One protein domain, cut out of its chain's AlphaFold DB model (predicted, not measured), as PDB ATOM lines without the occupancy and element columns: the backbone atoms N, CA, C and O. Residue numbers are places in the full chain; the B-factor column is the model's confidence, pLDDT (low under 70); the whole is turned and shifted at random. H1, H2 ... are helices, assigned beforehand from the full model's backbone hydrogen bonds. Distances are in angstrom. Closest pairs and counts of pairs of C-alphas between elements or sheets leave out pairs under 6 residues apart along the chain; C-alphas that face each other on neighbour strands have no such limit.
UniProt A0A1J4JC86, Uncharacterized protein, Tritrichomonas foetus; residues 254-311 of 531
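AT A GLANCE: This is residues 254 to 311 of the 531 residues of an uncharacterized protein of Tritrichomonas foetus (UniProt A0A1J4JC86). Three helices of similar length stand nearly aligned in a small up-and-down bundle, their centres making a triangle; H3 packs on both H1 and H2, and the side between H1 and H2 is looser. Residues 254 to 261 make a loop at the end of the bundle where H1 begins, and residues 306 to 311 lie at the other end. The printed part has 58 residues with three named helices, in the order H1, H2, H3, and no named strand; the class is all helix. The whole is compact, with a radius of gyration of the C-alphas of 10.8 A, and elongated, with spans of 29 by 18 by 16 A.

HOW THE PARTS SIT: H1, residues 262 to 272, and H2, residues 279 to 288, are near each other, with 8 pairs of C-alphas within 10 A, the closest 8.3 A apart. H3, residues 294 to 305, touches H1, and their closest C-alphas, those of Met 270 and Ile 303, are 7.6 A apart. H1 and H3 run the same way at a shallow tilt of 16 degrees. H2 and H3 form a helical hairpin and touch, with the C-alphas of Cys 283 and Ile 300 closest at 5.8 A. They run opposite ways at a shallow tilt of 22 degrees. In H1, H2 and H3, every O i to N i+4 pair is within hydrogen-bond range.

IN THESE COORDINATES: H1 runs 16.1 A from C-alpha 262 at (-1.801, 2.645, 38.299) to C-alpha 272. H2 begins at C-alpha 279, at (6.318, 11.693, 48.876), and is 14.2 A long. H3, 16.8 A long, ends at C-alpha 305, at (3.112, 7.214, 57.742).

THE WHOLE: The two C-alphas farthest apart, those of Leu 260 and Lys 310, are 30.2 A apart. The printed part has no cut. The link from H1 to H2 is short, with 6 residues, and that from H2 to H3 is tight, with 5. The mean pLDDT of the printed part is 92.2, and no printed residue is under 70.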
ATOM      1  N   ASN A 254       2.057   8.854  34.084       96.25
ATOM      2  CA  ASN A 254       1.810   8.143  32.835       96.25
ATOM      3  C   ASN A 254       0.763   7.025  32.963       96.25
ATOM      4  O   ASN A 254       0.182   6.634  31.956       96.25
ATOM      5  N   ASN A 255       0.497   6.533  34.176       95.50
ATOM      6  CA  ASN A 255      -0.456   5.455  34.442       95.50
ATOM      7  C   ASN A 255      -1.569   5.919  35.407       95.50
ATOM      8  O   ASN A 255      -1.649   5.410  36.529       95.50
ATOM      9  N   PRO A 256      -2.420   6.892  35.019       94.19
ATOM     10  CA  PRO A 256      -3.554   7.312  35.839       94.19
ATOM     11  C   PRO A 256      -4.659   6.239  35.854       94.19
ATOM     12  O   PRO A 256      -4.688   5.363  34.981       94.19
ATOM     13  N   PRO A 257      -5.613   6.301  36.796       91.44
ATOM     14  CA  PRO A 257      -6.828   5.498  36.716       91.44
ATOM     15  C   PRO A 257      -7.586   5.755  35.394       91.44
ATOM     16  O   PRO A 257      -7.604   6.895  34.926       91.44
ATOM     17  N   PRO A 258      -8.214   4.736  34.768       91.56
ATOM     18  CA  PRO A 258      -8.426   3.363  35.240       91.56
ATOM     19  C   PRO A 258      -7.321   2.363  34.826       91.56
ATOM     20  O   PRO A 258      -7.581   1.161  34.766       91.56
ATOM     21  N   SER A 259      -6.099   2.815  34.513       92.94
ATOM     22  CA  SER A 259      -5.012   1.915  34.097       92.94
ATOM     23  C   SER A 259      -4.739   0.822  35.136       92.94
ATOM     24  O   SER A 259      -4.521   1.101  36.316       92.94
ATOM     25  N   LEU A 260      -4.630  -0.430  34.680       93.75
ATOM     26  CA  LEU A 260      -4.233  -1.566  35.525       93.75
ATOM     27  C   LEU A 260      -2.801  -1.425  36.073       93.75
ATOM     28  O   LEU A 260      -2.431  -2.101  37.034       93.75
ATOM     29  N   LEU A 261      -2.001  -0.524  35.497       96.19
ATOM     30  CA  LEU A 261      -0.648  -0.206  35.946       96.19
ATOM     31  C   LEU A 261      -0.607   0.908  37.003       96.19
ATOM     32  O   LEU A 261       0.464   1.148  37.562       96.19
ATOM     33  N   HIS A 262      -1.737   1.546  37.329       94.69
ATOM     34  CA  HIS A 262      -1.801   2.645  38.299       94.69
ATOM     35  C   HIS A 262      -1.268   2.236  39.680       94.69
ATOM     36  O   HIS A 262      -0.234   2.721  40.147       94.69
ATOM     37  N   THR A 263      -1.919   1.253  40.311       93.69
ATOM     38  CA  THR A 263      -1.510   0.747  41.628       93.69
ATOM     39  C   THR A 263      -0.094   0.143  41.612       93.69
ATOM     40  O   THR A 263       0.689   0.465  42.514       93.69
ATOM     41  N   PRO A 264       0.290  -0.707  40.632       95.75
ATOM     42  CA  PRO A 264       1.664  -1.195  40.510       95.75
ATOM     43  C   PRO A 264       2.721  -0.088  40.432       95.75
ATOM     44  O   PRO A 264       3.752  -0.200  41.098       95.75
ATOM     45  N   SER A 265       2.463   0.993  39.689       96.25
ATOM     46  CA  SER A 265       3.399   2.118  39.534       96.25
ATOM     47  C   SER A 265       3.654   2.836  40.858       96.25
ATOM     48  O   SER A 265       4.805   3.073  41.226       96.25
ATOM     49  N   ILE A 266       2.593   3.113  41.624       94.12
ATOM     50  CA  ILE A 266       2.722   3.758  42.938       94.12
ATOM     51  C   ILE A 266       3.455   2.830  43.914       94.12
ATOM     52  O   ILE A 266       4.376   3.265  44.605       94.12
ATOM     53  N   ARG A 267       3.092   1.536  43.956       93.94
ATOM     54  CA  ARG A 267       3.769   0.551  44.822       93.94
ATOM     55  C   ARG A 267       5.258   0.475  44.522       93.94
ATOM     56  O   ARG A 267       6.051   0.481  45.456       93.94
ATOM     57  N   PHE A 268       5.626   0.444  43.244       95.50
ATOM     58  CA  PHE A 268       7.022   0.422  42.831       95.50
ATOM     59  C   PHE A 268       7.789   1.641  43.359       95.50
ATOM     60  O   PHE A 268       8.812   1.467  44.019       95.50
ATOM     61  N   ALA A 269       7.271   2.858  43.166       93.06
ATOM     62  CA  ALA A 269       7.931   4.067  43.666       93.06
ATOM     63  C   ALA A 269       8.065   4.084  45.199       93.06
ATOM     64  O   ALA A 269       9.105   4.470  45.732       93.06
ATOM     65  N   MET A 270       7.045   3.593  45.911       90.50
ATOM     66  CA  MET A 270       7.084   3.440  47.368       90.50
ATOM     67  C   MET A 270       8.095   2.393  47.853       90.50
ATOM     68  O   MET A 270       8.511   2.465  49.008       90.50
ATOM     69  N   THR A 271       8.463   1.414  47.024       92.00
ATOM     70  CA  THR A 271       9.495   0.420  47.350       92.00
ATOM     71  C   THR A 271      10.902   0.965  47.128       92.00
ATOM     72  O   THR A 271      11.778   0.670  47.929       92.00
ATOM     73  N   ILE A 272      11.123   1.751  46.071       91.06
ATOM     74  CA  ILE A 272      12.457   2.278  45.734       91.06
ATOM     75  C   ILE A 272      12.892   3.400  46.685       91.06
ATOM     76  O   ILE A 272      14.038   3.407  47.111       91.06
ATOM     77  N   GLN A 273      11.991   4.335  47.010       87.25
ATOM     78  CA  GLN A 273      12.248   5.466  47.919       87.25
ATOM     79  C   GLN A 273      13.558   6.242  47.639       87.25
ATOM     80  O   GLN A 273      14.406   6.333  48.528       87.25
ATOM     81  N   PRO A 274      13.752   6.822  46.435       88.06
ATOM     82  CA  PRO A 274      14.976   7.570  46.175       88.06
ATOM     83  C   PRO A 274      15.095   8.802  47.095       88.06
ATOM     84  O   PRO A 274      14.066   9.352  47.498       88.06
ATOM     85  N   PRO A 275      16.318   9.269  47.414       85.56
ATOM     86  CA  PRO A 275      16.544  10.305  48.428       85.56
ATOM     87  C   PRO A 275      15.773  11.612  48.194       85.56
ATOM     88  O   PRO A 275      15.261  12.211  49.137       85.56
ATOM     89  N   GLU A 276      15.651  12.033  46.934       89.06
ATOM     90  CA  GLU A 276      14.959  13.267  46.534       89.06
ATOM     91  C   GLU A 276      13.475  13.048  46.191       89.06
ATOM     92  O   GLU A 276      12.805  13.927  45.645       89.06
ATOM     93  N   PHE A 277      12.922  11.868  46.487       90.00
ATOM     94  CA  PHE A 277      11.543  11.568  46.131       90.00
ATOM     95  C   PHE A 277      10.545  12.333  47.001       90.00
ATOM     96  O   PHE A 277      10.368  12.070  48.195       90.00
ATOM     97  N   GLY A 278       9.822  13.257  46.371       90.44
ATOM     98  CA  GLY A 278       8.754  14.016  47.006       90.44
ATOM     99  C   GLY A 278       7.526  13.155  47.303       90.44
ATOM    100  O   GLY A 278       6.578  13.128  46.526       90.44
ATOM    101  N   PHE A 279       7.484  12.489  48.459       92.44
ATOM    102  CA  PHE A 279       6.318  11.693  48.876       92.44
ATOM    103  C   PHE A 279       5.031  12.519  49.040       92.44
ATOM    104  O   PHE A 279       3.939  12.019  48.778       92.44
ATOM    105  N   VAL A 280       5.141  13.792  49.435       93.75
ATOM    106  CA  VAL A 280       3.987  14.710  49.447       93.75
ATOM    107  C   VAL A 280       3.536  15.011  48.017       93.75
ATOM    108  O   VAL A 280       2.346  14.916  47.729       93.75
ATOM    109  N   THR A 281       4.478  15.274  47.107       93.38
ATOM    110  CA  THR A 281       4.211  15.452  45.670       93.38
ATOM    111  C   THR A 281       3.530  14.226  45.070       93.38
ATOM    112  O   THR A 281       2.608  14.372  44.273       93.38
ATOM    113  N   LEU A 282       3.917  13.018  45.493       94.31
ATOM    114  CA  LEU A 282       3.235  11.788  45.103       94.31
ATOM    115  C   LEU A 282       1.773  11.778  45.569       94.31
ATOM    116  O   LEU A 282       0.888  11.512  44.763       94.31
ATOM    117  N   CYS A 283       1.491  12.096  46.837       95.56
ATOM    118  CA  CYS A 283       0.108  12.190  47.314       95.56
ATOM    119  C   CYS A 283      -0.710  13.213  46.513       95.56
ATOM    120  O   CYS A 283      -1.837  12.910  46.134       95.56
ATOM    121  N   ILE A 284      -0.141  14.391  46.237       94.75
ATOM    122  CA  ILE A 284      -0.785  15.430  45.420       94.75
ATOM    123  C   ILE A 284      -1.045  14.908  44.003       94.75
ATOM    124  O   ILE A 284      -2.144  15.056  43.494       94.75
ATOM    125  N   THR A 285      -0.090  14.193  43.412       94.69
ATOM    126  CA  THR A 285      -0.249  13.599  42.077       94.69
ATOM    127  C   THR A 285      -1.379  12.572  42.036       94.69
ATOM    128  O   THR A 285      -2.178  12.588  41.107       94.69
ATOM    129  N   ILE A 286      -1.486  11.702  43.049       94.75
ATOM    130  CA  ILE A 286      -2.596  10.737  43.164       94.75
ATOM    131  C   ILE A 286      -3.935  11.478  43.286       94.75
ATOM    132  O   ILE A 286      -4.923  11.086  42.672       94.75
ATOM    133  N   ILE A 287      -3.968  12.561  44.066       94.62
ATOM    134  CA  ILE A 287      -5.156  13.406  44.227       94.62
ATOM    135  C   ILE A 287      -5.550  14.064  42.896       94.62
ATOM    136  O   ILE A 287      -6.717  13.987  42.513       94.62
ATOM    137  N   ASP A 288      -4.592  14.662  42.186       93.44
ATOM    138  CA  ASP A 288      -4.809  15.387  40.929       93.44
ATOM    139  C   ASP A 288      -5.227  14.459  39.780       93.44
ATOM    140  O   ASP A 288      -6.017  14.853  38.922       93.44
ATOM    141  N   GLN A 289      -4.749  13.209  39.775       91.50
ATOM    142  CA  GLN A 289      -5.208  12.168  38.847       91.50
ATOM    143  C   GLN A 289      -6.650  11.712  39.111       91.50
ATOM    144  O   GLN A 289      -7.262  11.088  38.244       91.50
ATOM    145  N   GLY A 290      -7.197  12.045  40.280       89.75
ATOM    146  CA  GLY A 290      -8.522  11.643  40.723       89.75
ATOM    147  C   GLY A 290      -8.488  10.328  41.496       89.75
ATOM    148  O   GLY A 290      -8.110   9.285  40.975       89.75
ATOM    149  N   ILE A 291      -8.957  10.379  42.744       90.44
ATOM    150  CA  ILE A 291      -9.129   9.193  43.590       90.44
ATOM    151  C   ILE A 291     -10.349   8.413  43.106       90.44
ATOM    152  O   ILE A 291     -11.481   8.886  43.247       90.44
ATOM    153  N   VAL A 292     -10.127   7.212  42.576       84.38
ATOM    154  CA  VAL A 292     -11.207   6.378  42.028       84.38
ATOM    155  C   VAL A 292     -11.783   5.451  43.091       84.38
ATOM    156  O   VAL A 292     -12.995   5.227  43.126       84.38
ATOM    157  N   ASP A 293     -10.948   4.952  44.004       86.31
ATOM    158  CA  ASP A 293     -11.376   3.979  45.004       86.31
ATOM    159  C   ASP A 293     -10.666   4.114  46.369       86.31
ATOM    160  O   ASP A 293      -9.966   5.078  46.687       86.31
ATOM    161  N   GLN A 294     -10.929   3.146  47.251       88.94
ATOM    162  CA  GLN A 294     -10.331   3.101  48.584       88.94
ATOM    163  C   GLN A 294      -8.857   2.664  48.570       88.94
ATOM    164  O   GLN A 294      -8.160   2.893  49.562       88.94
ATOM    165  N   CYS A 295      -8.371   2.032  47.498       90.38
ATOM    166  CA  CYS A 295      -6.972   1.640  47.364       90.38
ATOM    167  C   CYS A 295      -6.076   2.875  47.273       90.38
ATOM    168  O   CYS A 295      -5.093   2.931  48.014       90.38
ATOM    169  N   ASP A 296      -6.455   3.890  46.497       92.44
ATOM    170  CA  ASP A 296      -5.725   5.166  46.391       92.44
ATOM    171  C   ASP A 296      -5.592   5.854  47.759       92.44
ATOM    172  O   ASP A 296      -4.500   6.217  48.205       92.44
ATOM    173  N   LEU A 297      -6.702   5.931  48.500       94.19
ATOM    174  CA  LEU A 297      -6.729   6.424  49.880       94.19
ATOM    175  C   LEU A 297      -5.844   5.583  50.815       94.19
ATOM    176  O   LEU A 297      -5.147   6.121  51.681       94.19
ATOM    177  N   GLY A 298      -5.836   4.262  50.633       93.12
ATOM    178  CA  GLY A 298      -4.947   3.349  51.347       93.12
ATOM    179  C   GLY A 298      -3.467   3.624  51.069       93.12
ATOM    180  O   GLY A 298      -2.657   3.599  52.001       93.12
ATOM    181  N   MET A 299      -3.112   3.935  49.821       93.06
ATOM    182  CA  MET A 299      -1.749   4.297  49.420       93.06
ATOM    183  C   MET A 299      -1.339   5.641  50.031       93.06
ATOM    184  O   MET A 299      -0.291   5.701  50.675       93.06
ATOM    185  N   ILE A 300      -2.200   6.665  49.975       95.69
ATOM    186  CA  ILE A 300      -1.978   7.955  50.658       95.69
ATOM    187  C   ILE A 300      -1.745   7.737  52.162       95.69
ATOM    188  O   ILE A 300      -0.788   8.267  52.727       95.69
ATOM    189  N   SER A 301      -2.554   6.898  52.822       94.94
ATOM    190  CA  SER A 301      -2.367   6.590  54.250       94.94
ATOM    191  C   SER A 301      -1.006   5.966  54.546       94.94
ATOM    192  O   SER A 301      -0.387   6.297  55.557       94.94
ATOM    193  N   ARG A 302      -0.533   5.053  53.688       93.25
ATOM    194  CA  ARG A 302       0.789   4.427  53.835       93.25
ATOM    195  C   ARG A 302       1.908   5.445  53.626       93.25
ATOM    196  O   ARG A 302       2.831   5.465  54.433       93.25
ATOM    197  N   ILE A 303       1.794   6.306  52.616       93.69
ATOM    198  CA  ILE A 303       2.781   7.354  52.328       93.69
ATOM    199  C   ILE A 303       2.906   8.315  53.515       93.69
ATOM    200  O   ILE A 303       4.006   8.523  54.014       93.69
ATOM    201  N   LEU A 304       1.793   8.834  54.042       95.06
ATOM    202  CA  LEU A 304       1.806   9.781  55.169       95.06
ATOM    203  C   LEU A 304       2.455   9.210  56.445       95.06
ATOM    204  O   LEU A 304       2.968   9.954  57.289       95.06
ATOM    205  N   ARG A 305       2.464   7.882  56.605       92.06
ATOM    206  CA  ARG A 305       3.112   7.214  57.742       92.06
ATOM    207  C   ARG A 305       4.634   7.154  57.612       92.06
ATOM    208  O   ARG A 305       5.289   7.038  58.644       92.06
ATOM    209  N   LEU A 306       5.203   7.302  56.414       89.94
ATOM    210  CA  LEU A 306       6.652   7.242  56.204       89.94
ATOM    211  C   LEU A 306       7.383   8.341  56.995       89.94
ATOM    212  O   LEU A 306       6.931   9.488  57.001       89.94
ATOM    213  N   PRO A 307       8.513   8.032  57.657       87.38
ATOM    214  CA  PRO A 307       9.212   8.976  58.535       87.38
ATOM    215  C   PRO A 307       9.727  10.220  57.795       87.38
ATOM    216  O   PRO A 307       9.788  11.296  58.376       87.38
ATOM    217  N   VAL A 308      10.018  10.089  56.500       87.75
ATOM    218  CA  VAL A 308      10.562  11.158  55.648       87.75
ATOM    219  C   VAL A 308       9.548  12.244  55.259       87.75
ATOM    220  O   VAL A 308       9.936  13.304  54.774       87.75
ATOM    221  N   VAL A 309       8.246  12.020  55.470       91.00
ATOM    222  CA  VAL A 309       7.200  13.005  55.149       91.00
ATOM    223  C   VAL A 309       7.176  14.111  56.205       91.00
ATOM    224  O   VAL A 309       6.948  13.817  57.376       91.00
ATOM    225  N   LYS A 310       7.361  15.373  55.785       88.06
ATOM    226  CA  LYS A 310       7.457  16.541  56.687       88.06
ATOM    227  C   LYS A 310       6.269  17.509  56.620       88.06
ATOM    228  O   LYS A 310       5.740  17.866  57.665       88.06
ATOM    229  N   GLN A 311       5.832  17.920  55.424       92.50
ATOM    230  CA  GLN A 311       4.814  18.975  55.244       92.50
ATOM    231  C   GLN A 311       3.619  18.519  54.382       92.50
ATOM    232  O   GLN A 311       3.465  18.953  53.246       92.50
TER     233      GLN A 311